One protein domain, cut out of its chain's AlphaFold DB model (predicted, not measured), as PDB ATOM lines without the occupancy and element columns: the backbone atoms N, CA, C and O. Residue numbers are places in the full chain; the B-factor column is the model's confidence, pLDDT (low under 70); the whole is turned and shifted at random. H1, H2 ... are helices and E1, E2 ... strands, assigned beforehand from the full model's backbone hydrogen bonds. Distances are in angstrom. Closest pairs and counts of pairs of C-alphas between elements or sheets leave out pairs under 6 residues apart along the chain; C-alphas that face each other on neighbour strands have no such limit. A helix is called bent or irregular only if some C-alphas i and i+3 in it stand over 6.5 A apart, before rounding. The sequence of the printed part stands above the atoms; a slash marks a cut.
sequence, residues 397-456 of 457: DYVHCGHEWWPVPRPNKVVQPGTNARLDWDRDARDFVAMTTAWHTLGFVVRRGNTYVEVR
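What this domain is: This is residues 397 to 456 of the 457 residues of an uncharacterized protein of Actinophytocola algeriensis (UniProt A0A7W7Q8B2). Two small strand hairpins, E1 with E2 and E3 with E4, sit next to each other, E1 beside E4, toward one end of an elongated shape; H1 and H2 meet toward the other end. The 60 printed residues hold, in order, H1, E1, E2, H2, E3 and E4, a mixed class with two antiparallel two-strand sheets. The whole is compact, with a radius of gyration of the C-alphas of 11.5 A and spans of 35 by 22 by 16 A.

How they stand to each other: Start at H1, residues 397 to 400; it only just touches H2, residues 432 to 441, with 3 pairs of C-alphas within 8 A, the closest Val 399 and Phe 432 at 6.1 A. In the hairpin of E1, residues 413 to 415, and E2, residues 422 to 424, find N 414 and O 423 within hydrogen-bond range at 2.9 A. In that of E3, residues 444 to 448, and E4, residues 451 to 455, find N 446 and O 453 at 3.0 A. The closest C-alphas of E1 and E4, Val 415 and Val 453, are 4.8 A apart. H1 is too short for an O i to N i+4 pair; H2 has 4 of 6 within range.

Where its parts are: Find C-alpha 397 at (116.005, 19.361, 16.592), where H1 begins. H2 runs 14.7 A and is irregular, C-alphas 437 and 440 being 7.9 A apart. E3 spans 12.0 A; E4, 12.5 A, ends at (115.064, 24.704, -5.151).

The domain as a whole: The C-alphas farthest apart, of Val 433 and Asn 450, are 35.7 A apart. The printed part has no cut; H1 to E1 is a long link, where residues 402 to 404 have pLDDT under 70.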
ATOM      1  N   ASP A 397     115.925  17.916  16.396       89.25
ATOM      2  CA  ASP A 397     116.005  19.361  16.592       89.25
ATOM      3  C   ASP A 397     115.558  20.154  15.359       89.25
ATOM      4  O   ASP A 397     114.828  21.141  15.472       89.25
ATOM      5  N   TYR A 398     115.857  19.646  14.160       89.88
ATOM      6  CA  TYR A 398     115.351  20.214  12.907       89.88
ATOM      7  C   TYR A 398     113.835  20.185  12.792       89.88
ATOM      8  O   TYR A 398     113.302  20.956  12.004       89.88
ATOM      9  N   VAL A 399     113.125  19.350  13.550       87.12
ATOM     10  CA  VAL A 399     111.663  19.426  13.657       87.12
ATOM     11  C   VAL A 399     111.279  20.442  14.728       87.12
ATOM     12  O   VAL A 399     110.543  21.388  14.429       87.12
ATOM     13  N   HIS A 400     111.844  20.319  15.934       84.00
ATOM     14  CA  HIS A 400     111.500  21.149  17.094       84.00
ATOM     15  C   HIS A 400     111.703  22.657  16.865       84.00
ATOM     16  O   HIS A 400     110.860  23.461  17.258       84.00
ATOM     17  N   CYS A 401     112.748  23.048  16.135       73.94
ATOM     18  CA  CYS A 401     113.138  24.446  15.901       73.94
ATOM     19  C   CYS A 401     112.171  25.300  15.047       73.94
ATOM     20  O   CYS A 401     112.521  26.408  14.634       73.94
ATOM     21  N   GLY A 402     110.968  24.805  14.735       66.19
ATOM     22  CA  GLY A 402     110.188  25.251  13.567       66.19
ATOM     23  C   GLY A 402     109.429  26.539  13.743       66.19
ATOM     24  O   GLY A 402     108.969  27.131  12.766       66.19
ATOM     25  N   HIS A 403     109.304  26.983  14.987       62.16
ATOM     26  CA  HIS A 403     108.468  28.121  15.290       62.16
ATOM     27  C   HIS A 403     109.249  29.422  15.449       62.16
ATOM     28  O   HIS A 403     108.695  30.428  15.034       62.16
ATOM     29  N   GLU A 404     110.509  29.445  15.920       59.84
ATOM     30  CA  GLU A 404     111.186  30.735  16.212       59.84
ATOM     31  C   GLU A 404     112.686  30.663  16.593       59.84
ATOM     32  O   GLU A 404     113.172  31.521  17.321       59.84
ATOM     33  N   TRP A 405     113.439  29.646  16.154       70.19
ATOM     34  CA  TRP A 405     114.789  29.418  16.702       70.19
ATOM     35  C   TRP A 405     115.910  29.731  15.704       70.19
ATOM     36  O   TRP A 405     116.679  30.655  15.937       70.19
ATOM     37  N   TRP A 406     115.974  29.065  14.545       77.56
ATOM     38  CA  TRP A 406     117.058  29.300  13.572       77.56
ATOM     39  C   TRP A 406     116.603  29.157  12.122       77.56
ATOM     40  O   TRP A 406     116.898  28.151  11.474       77.56
ATOM     41  N   PRO A 407     115.925  30.177  11.562       87.25
ATOM     42  CA  PRO A 407     115.308  30.056  10.248       87.25
ATOM     43  C   PRO A 407     116.334  29.932   9.107       87.25
ATOM     44  O   PRO A 407     115.969  29.610   7.988       87.25
ATOM     45  N   VAL A 408     117.620  30.210   9.325       92.44
ATOM     46  CA  VAL A 408     118.634  30.152   8.258       92.44
ATOM     47  C   VAL A 408     119.094  28.716   7.957       92.44
ATOM     48  O   VAL A 408     118.926  28.274   6.820       92.44
ATOM     49  N   PRO A 409     119.664  27.953   8.910       92.38
ATOM     50  CA  PRO A 409     120.042  26.565   8.640       92.38
ATOM     51  C   PRO A 409     118.831  25.672   8.356       92.38
ATOM     52  O   PRO A 409     118.916  24.812   7.481       92.38
ATOM     53  N   ARG A 410     117.700  25.943   9.019       91.88
ATOM     54  CA  ARG A 410     116.404  25.295   8.811       91.88
ATOM     55  C   ARG A 410     115.355  26.369   8.499       91.88
ATOM     56  O   ARG A 410     114.876  27.012   9.424       91.88
ATOM     57  N   PRO A 411     114.980  26.598   7.231       94.06
ATOM     58  CA  PRO A 411     113.916  27.539   6.887       94.06
ATOM     59  C   PRO A 411     112.581  27.210   7.556       94.06
ATOM     60  O   PRO A 411     112.188  26.051   7.637       94.06
ATOM     61  N   ASN A 412     111.846  28.237   7.989       92.19
ATOM     62  CA  ASN A 412     110.471  28.077   8.485       92.19
ATOM     63  C   ASN A 412     109.484  28.230   7.325       92.19
ATOM     64  O   ASN A 412     108.560  27.438   7.139       92.19
ATOM     65  N   LYS A 413     109.691  29.270   6.510       92.44
ATOM     66  CA  LYS A 413     108.880  29.586   5.331       92.44
ATOM     67  C   LYS A 413     109.784  29.790   4.133       92.44
ATOM     68  O   LYS A 413     110.749  30.539   4.219       92.44
ATOM     69  N   VAL A 414     109.407  29.227   2.996       94.69
ATOM     70  CA  VAL A 414     110.139  29.398   1.734       94.69
ATOM     71  C   VAL A 414     109.232  29.895   0.624       94.69
ATOM     72  O   VAL A 414     108.031  29.619   0.629       94.69
ATOM     73  N   VAL A 415     109.810  30.634  -0.322       94.25
ATOM     74  CA  VAL A 415     109.102  31.138  -1.504       94.25
ATOM     75  C   VAL A 415     109.151  30.093  -2.614       94.25
ATOM     76  O   VAL A 415     110.232  29.638  -2.993       94.25
ATOM     77  N   GLN A 416     107.987  29.729  -3.150       91.69
ATOM     78  CA  GLN A 416     107.894  28.806  -4.278       91.69
ATOM     79  C   GLN A 416     108.363  29.488  -5.583       91.69
ATOM     80  O   GLN A 416     107.861  30.574  -5.902       91.69
ATOM     81  N   PRO A 417     109.263  28.864  -6.373       89.69
ATOM     82  CA  PRO A 417     109.755  29.418  -7.635       89.69
ATOM     83  C   PRO A 417     108.648  29.873  -8.585       89.69
ATOM     84  O   PRO A 417     107.645  29.186  -8.758       89.69
ATOM     85  N   GLY A 418     108.846  31.031  -9.221       87.38
ATOM     86  CA  GLY A 418     107.890  31.598 -10.179       87.38
ATOM     87  C   GLY A 418     106.609  32.164  -9.553       87.38
ATOM     88  O   GLY A 418     105.728  32.611 -10.282       87.38
ATOM     89  N   THR A 419     106.497  32.175  -8.222       89.19
ATOM     90  CA  THR A 419     105.333  32.694  -7.491       89.19
ATOM     91  C   THR A 419     105.767  33.590  -6.323       89.19
ATOM     92  O   THR A 419     106.952  33.697  -6.018       89.19
ATOM     93  N   ASN A 420     104.797  34.191  -5.628       84.94
ATOM     94  CA  ASN A 420     105.007  34.870  -4.341       84.94
ATOM     95  C   ASN A 420     104.471  34.056  -3.146       84.94
ATOM     96  O   ASN A 420     104.366  34.580  -2.035       84.94
ATOM     97  N   ALA A 421     104.082  32.794  -3.364       91.31
ATOM     98  CA  ALA A 421     103.519  31.951  -2.319       91.31
ATOM     99  C   ALA A 421     104.604  31.544  -1.313       91.31
ATOM    100  O   ALA A 421     105.686  31.097  -1.699       91.31
ATOM    101  N   ARG A 422     104.297  31.686  -0.016       92.31
ATOM    102  CA  ARG A 422     105.137  31.201   1.085       92.31
ATOM    103  C   ARG A 422     104.566  29.908   1.642       92.31
ATOM    104  O   ARG A 422     103.400  29.864   2.022       92.31
ATOM    105  N   LEU A 423     105.406  28.890   1.732       93.75
ATOM    106  CA  LEU A 423     105.029  27.542   2.142       93.75
ATOM    107  C   LEU A 423     105.903  27.078   3.321       93.75
ATOM    108  O   LEU A 423     107.058  27.499   3.414       93.75
ATOM    109  N   ASP A 424     105.380  26.206   4.192       93.50
ATOM    110  CA  ASP A 424     106.145  25.570   5.289       93.50
ATOM    111  C   ASP A 424     107.288  24.743   4.714       93.50
ATOM    112  O   ASP A 424     107.022  23.797   3.975       93.50
ATOM    113  N   TRP A 425     108.542  25.093   4.985       94.50
ATOM    114  CA  TRP A 425     109.697  24.431   4.363       94.50
ATOM    115  C   TRP A 425     109.709  22.909   4.564       94.50
ATOM    116  O   TRP A 425     109.891  22.160   3.607       94.50
ATOM    117  N   ASP A 426     109.415  22.473   5.783       93.25
ATOM    118  CA  ASP A 426     109.369  21.085   6.244       93.25
ATOM    119  C   ASP A 426     108.062  20.362   5.887       93.25
ATOM    120  O   ASP A 426     107.747  19.324   6.465       93.25
ATOM    121  N   ARG A 427     107.276  20.888   4.936       92.62
ATOM    122  CA  ARG A 427     105.939  20.375   4.589       92.62
ATOM    123  C   ARG A 427     105.873  18.874   4.295       92.62
ATOM    124  O   ARG A 427     104.798  18.314   4.493       92.62
ATOM    125  N   ASP A 428     106.988  18.264   3.899       89.12
ATOM    126  CA  ASP A 428     107.118  16.838   3.568       89.12
ATOM    127  C   ASP A 428     107.866  16.016   4.642       89.12
ATOM    128  O   ASP A 428     108.060  14.817   4.471       89.12
ATOM    129  N   ALA A 429     108.293  16.642   5.747       92.00
ATOM    130  CA  ALA A 429     109.057  16.027   6.837       92.00
ATOM    131  C   ALA A 429     108.707  16.668   8.200       92.00
ATOM    132  O   ALA A 429     109.562  17.233   8.876       92.00
ATOM    133  N   ARG A 430     107.421  16.637   8.578       88.81
ATOM    134  CA  ARG A 430     106.876  17.420   9.711       88.81
ATOM    135  C   ARG A 430     107.044  16.781  11.093       88.81
ATOM    136  O   ARG A 430     106.844  17.462  12.094       88.81
ATOM    137  N   ASP A 431     107.347  15.490  11.157       91.25
ATOM    138  CA  ASP A 431     107.545  14.759  12.411       91.25
ATOM    139  C   ASP A 431     108.975  14.222  12.533       91.25
ATOM    140  O   ASP A 431     109.735  14.189  11.561       91.25
ATOM    141  N   PHE A 432     109.349  13.816  13.748       91.00
ATOM    142  CA  PHE A 432     110.707  13.376  14.063       91.00
ATOM    143  C   PHE A 432     111.194  12.216  13.187       91.00
ATOM    144  O   PHE A 432     112.343  12.227  12.750       91.00
ATOM    145  N   VAL A 433     110.335  11.236  12.899       88.94
ATOM    146  CA  VAL A 433     110.708  10.047  12.116       88.94
ATOM    147  C   VAL A 433     110.771  10.379  10.625       88.94
ATOM    148  O   VAL A 433     111.669   9.930   9.911       88.94
ATOM    149  N   ALA A 434     109.852  11.208  10.134       93.31
ATOM    150  CA  ALA A 434     109.909  11.696   8.766       93.31
ATOM    151  C   ALA A 434     111.192  12.506   8.522       93.31
ATOM    152  O   ALA A 434     111.835  12.330   7.492       93.31
ATOM    153  N   MET A 435     111.631  13.337   9.474       95.44
ATOM    154  CA  MET A 435     112.864  14.112   9.307       95.44
ATOM    155  C   MET A 435     114.117  13.229   9.245       95.44
ATOM    156  O   MET A 435     114.991  13.500   8.424       95.44
ATOM    157  N   THR A 436     114.213  12.134  10.012       95.12
ATOM    158  CA  THR A 436     115.378  11.224   9.919       95.12
ATOM    159  C   THR A 436     115.502  10.540   8.561       95.12
ATOM    160  O   THR A 436     116.613  10.264   8.116       95.12
ATOM    161  N   THR A 437     114.385  10.322   7.866       93.94
ATOM    162  CA  THR A 437     114.351   9.578   6.599       93.94
ATOM    163  C   THR A 437     114.240  10.470   5.361       93.94
ATOM    164  O   THR A 437     114.751  10.101   4.305       93.94
ATOM    165  N   ALA A 438     113.632  11.654   5.469       95.75
ATOM    166  CA  ALA A 438     113.265  12.502   4.334       95.75
ATOM    167  C   ALA A 438     113.939  13.885   4.310       95.75
ATOM    168  O   ALA A 438     113.689  14.641   3.370       95.75
ATOM    169  N   TRP A 439     114.824  14.226   5.260       96.25
ATOM    170  CA  TRP A 439     115.519  15.530   5.290       96.25
ATOM    171  C   TRP A 439     116.153  15.911   3.939       96.25
ATOM    172  O   TRP A 439     116.086  17.059   3.509       96.25
ATOM    173  N   HIS A 440     116.716  14.936   3.221       95.88
ATOM    174  CA  HIS A 440     117.398  15.139   1.941       95.88
ATOM    175  C   HIS A 440     116.450  15.530   0.791       95.88
ATOM    176  O   HIS A 440     116.894  16.020  -0.251       95.88
ATOM    177  N   THR A 441     115.140  15.341   0.958       95.88
ATOM    178  CA  THR A 441     114.120  15.735  -0.026       95.88
ATOM    179  C   THR A 441     113.785  17.227   0.050       95.88
ATOM    180  O   THR A 441     113.349  17.812  -0.944       95.88
ATOM    181  N   LEU A 442     114.068  17.871   1.186       96.44
ATOM    182  CA  LEU A 442     113.766  19.278   1.432       96.44
ATOM    183  C   LEU A 442     114.574  20.197   0.508       96.44
ATOM    184  O   LEU A 442     115.652  19.844   0.018       96.44
ATOM    185  N   GLY A 443     114.009  21.363   0.196       96.62
ATOM    186  CA  GLY A 443     114.599  22.304  -0.751       96.62
ATOM    187  C   GLY A 443     115.629  23.236  -0.120       96.62
ATOM    188  O   GLY A 443     115.517  23.606   1.048       96.62
ATOM    189  N   PHE A 444     116.602  23.657  -0.924       98.00
ATOM    190  CA  PHE A 444     117.540  24.719  -0.582       98.00
ATOM    191  C   PHE A 444     116.967  26.084  -0.954       98.00
ATOM    192  O   PHE A 444     116.368  26.242  -2.014       98.00
ATOM    193  N   VAL A 445     117.184  27.093  -0.122       97.81
ATOM    194  CA  VAL A 445     116.843  28.484  -0.409       97.81
ATOM    195  C   VAL A 445     118.041  29.153  -1.062       97.81
ATOM    196  O   VAL A 445     119.087  29.335  -0.437       97.81
ATOM    197  N   VAL A 446     117.876  29.522  -2.329       96.38
ATOM    198  CA  VAL A 446     118.941  30.087  -3.162       96.38
ATOM    199  C   VAL A 446     118.487  31.378  -3.821       96.38
ATOM    200  O   VAL A 446     117.302  31.591  -4.092       96.38
ATOM    201  N   ARG A 447     119.447  32.248  -4.106       94.44
ATOM    202  CA  ARG A 447     119.243  33.505  -4.804       94.44
ATOM    203  C   ARG A 447     118.968  33.242  -6.286       94.44
ATOM    204  O   ARG A 447     119.672  32.489  -6.966       94.44
ATOM    205  N   ARG A 448     117.931  33.893  -6.805       91.44
ATOM    206  CA  ARG A 448     117.567  33.956  -8.225       91.44
ATOM    207  C   ARG A 448     117.271  35.414  -8.566       91.44
ATOM    208  O   ARG A 448     116.221  35.953  -8.230       91.44
ATOM    209  N   GLY A 449     118.246  36.084  -9.179       88.06
ATOM    210  CA  GLY A 449     118.201  37.534  -9.375       88.06
ATOM    211  C   GLY A 449     118.171  38.284  -8.037       88.06
ATOM    212  O   GLY A 449     119.112  38.196  -7.243       88.06
ATOM    213  N   ASN A 450     117.082  39.012  -7.782       85.19
ATOM    214  CA  ASN A 450     116.906  39.829  -6.574       85.19
ATOM    215  C   ASN A 450     116.050  39.161  -5.486       85.19
ATOM    216  O   ASN A 450     115.786  39.785  -4.460       85.19
ATOM    217  N   THR A 451     115.611  37.919  -5.693       89.94
ATOM    218  CA  THR A 451     114.807  37.170  -4.722       89.94
ATOM    219  C   THR A 451     115.498  35.877  -4.313       89.94
ATOM    220  O   THR A 451     116.429  35.410  -4.968       89.94
ATOM    221  N   TYR A 452     115.035  35.304  -3.206       95.19
ATOM    222  CA  TYR A 452     115.420  33.976  -2.748       95.19
ATOM    223  C   TYR A 452     114.220  33.045  -2.896       95.19
ATOM    224  O   TYR A 452     113.105  33.415  -2.523       95.19
ATOM    225  N   VAL A 453     114.445  31.858  -3.451       95.94
ATOM    226  CA  VAL A 453     113.403  30.859  -3.724       95.94
ATOM    227  C   VAL A 453     113.884  29.468  -3.333       95.94
ATOM    228  O   VAL A 453     115.085  29.209  -3.284       95.94
ATOM    229  N   GLU A 454     112.942  28.571  -3.062       96.81
ATOM    230  CA  GLU A 454     113.236  27.163  -2.805       96.81
ATOM    231  C   GLU A 454     113.602  26.419  -4.100       96.81
ATOM    232  O   GLU A 454     112.888  26.503  -5.092       96.81
ATOM    233  N   VAL A 455     114.665  25.621  -4.078       95.31
ATOM    234  CA  VAL A 455     115.064  24.704  -5.151       95.31
ATOM    235  C   VAL A 455     115.209  23.302  -4.567       95.31
ATOM    236  O   VAL A 455     115.928  23.098  -3.592       95.31
ATOM    237  N   ARG A 456     114.492  22.329  -5.138       91.19
ATOM    238  CA  ARG A 456     114.366  20.966  -4.586       91.19
ATOM    239  C   ARG A 456     115.174  19.891  -5.309       91.19
ATOM    240  O   ARG A 456     115.334  18.813  -4.738       91.19
TER     241      ARG A 456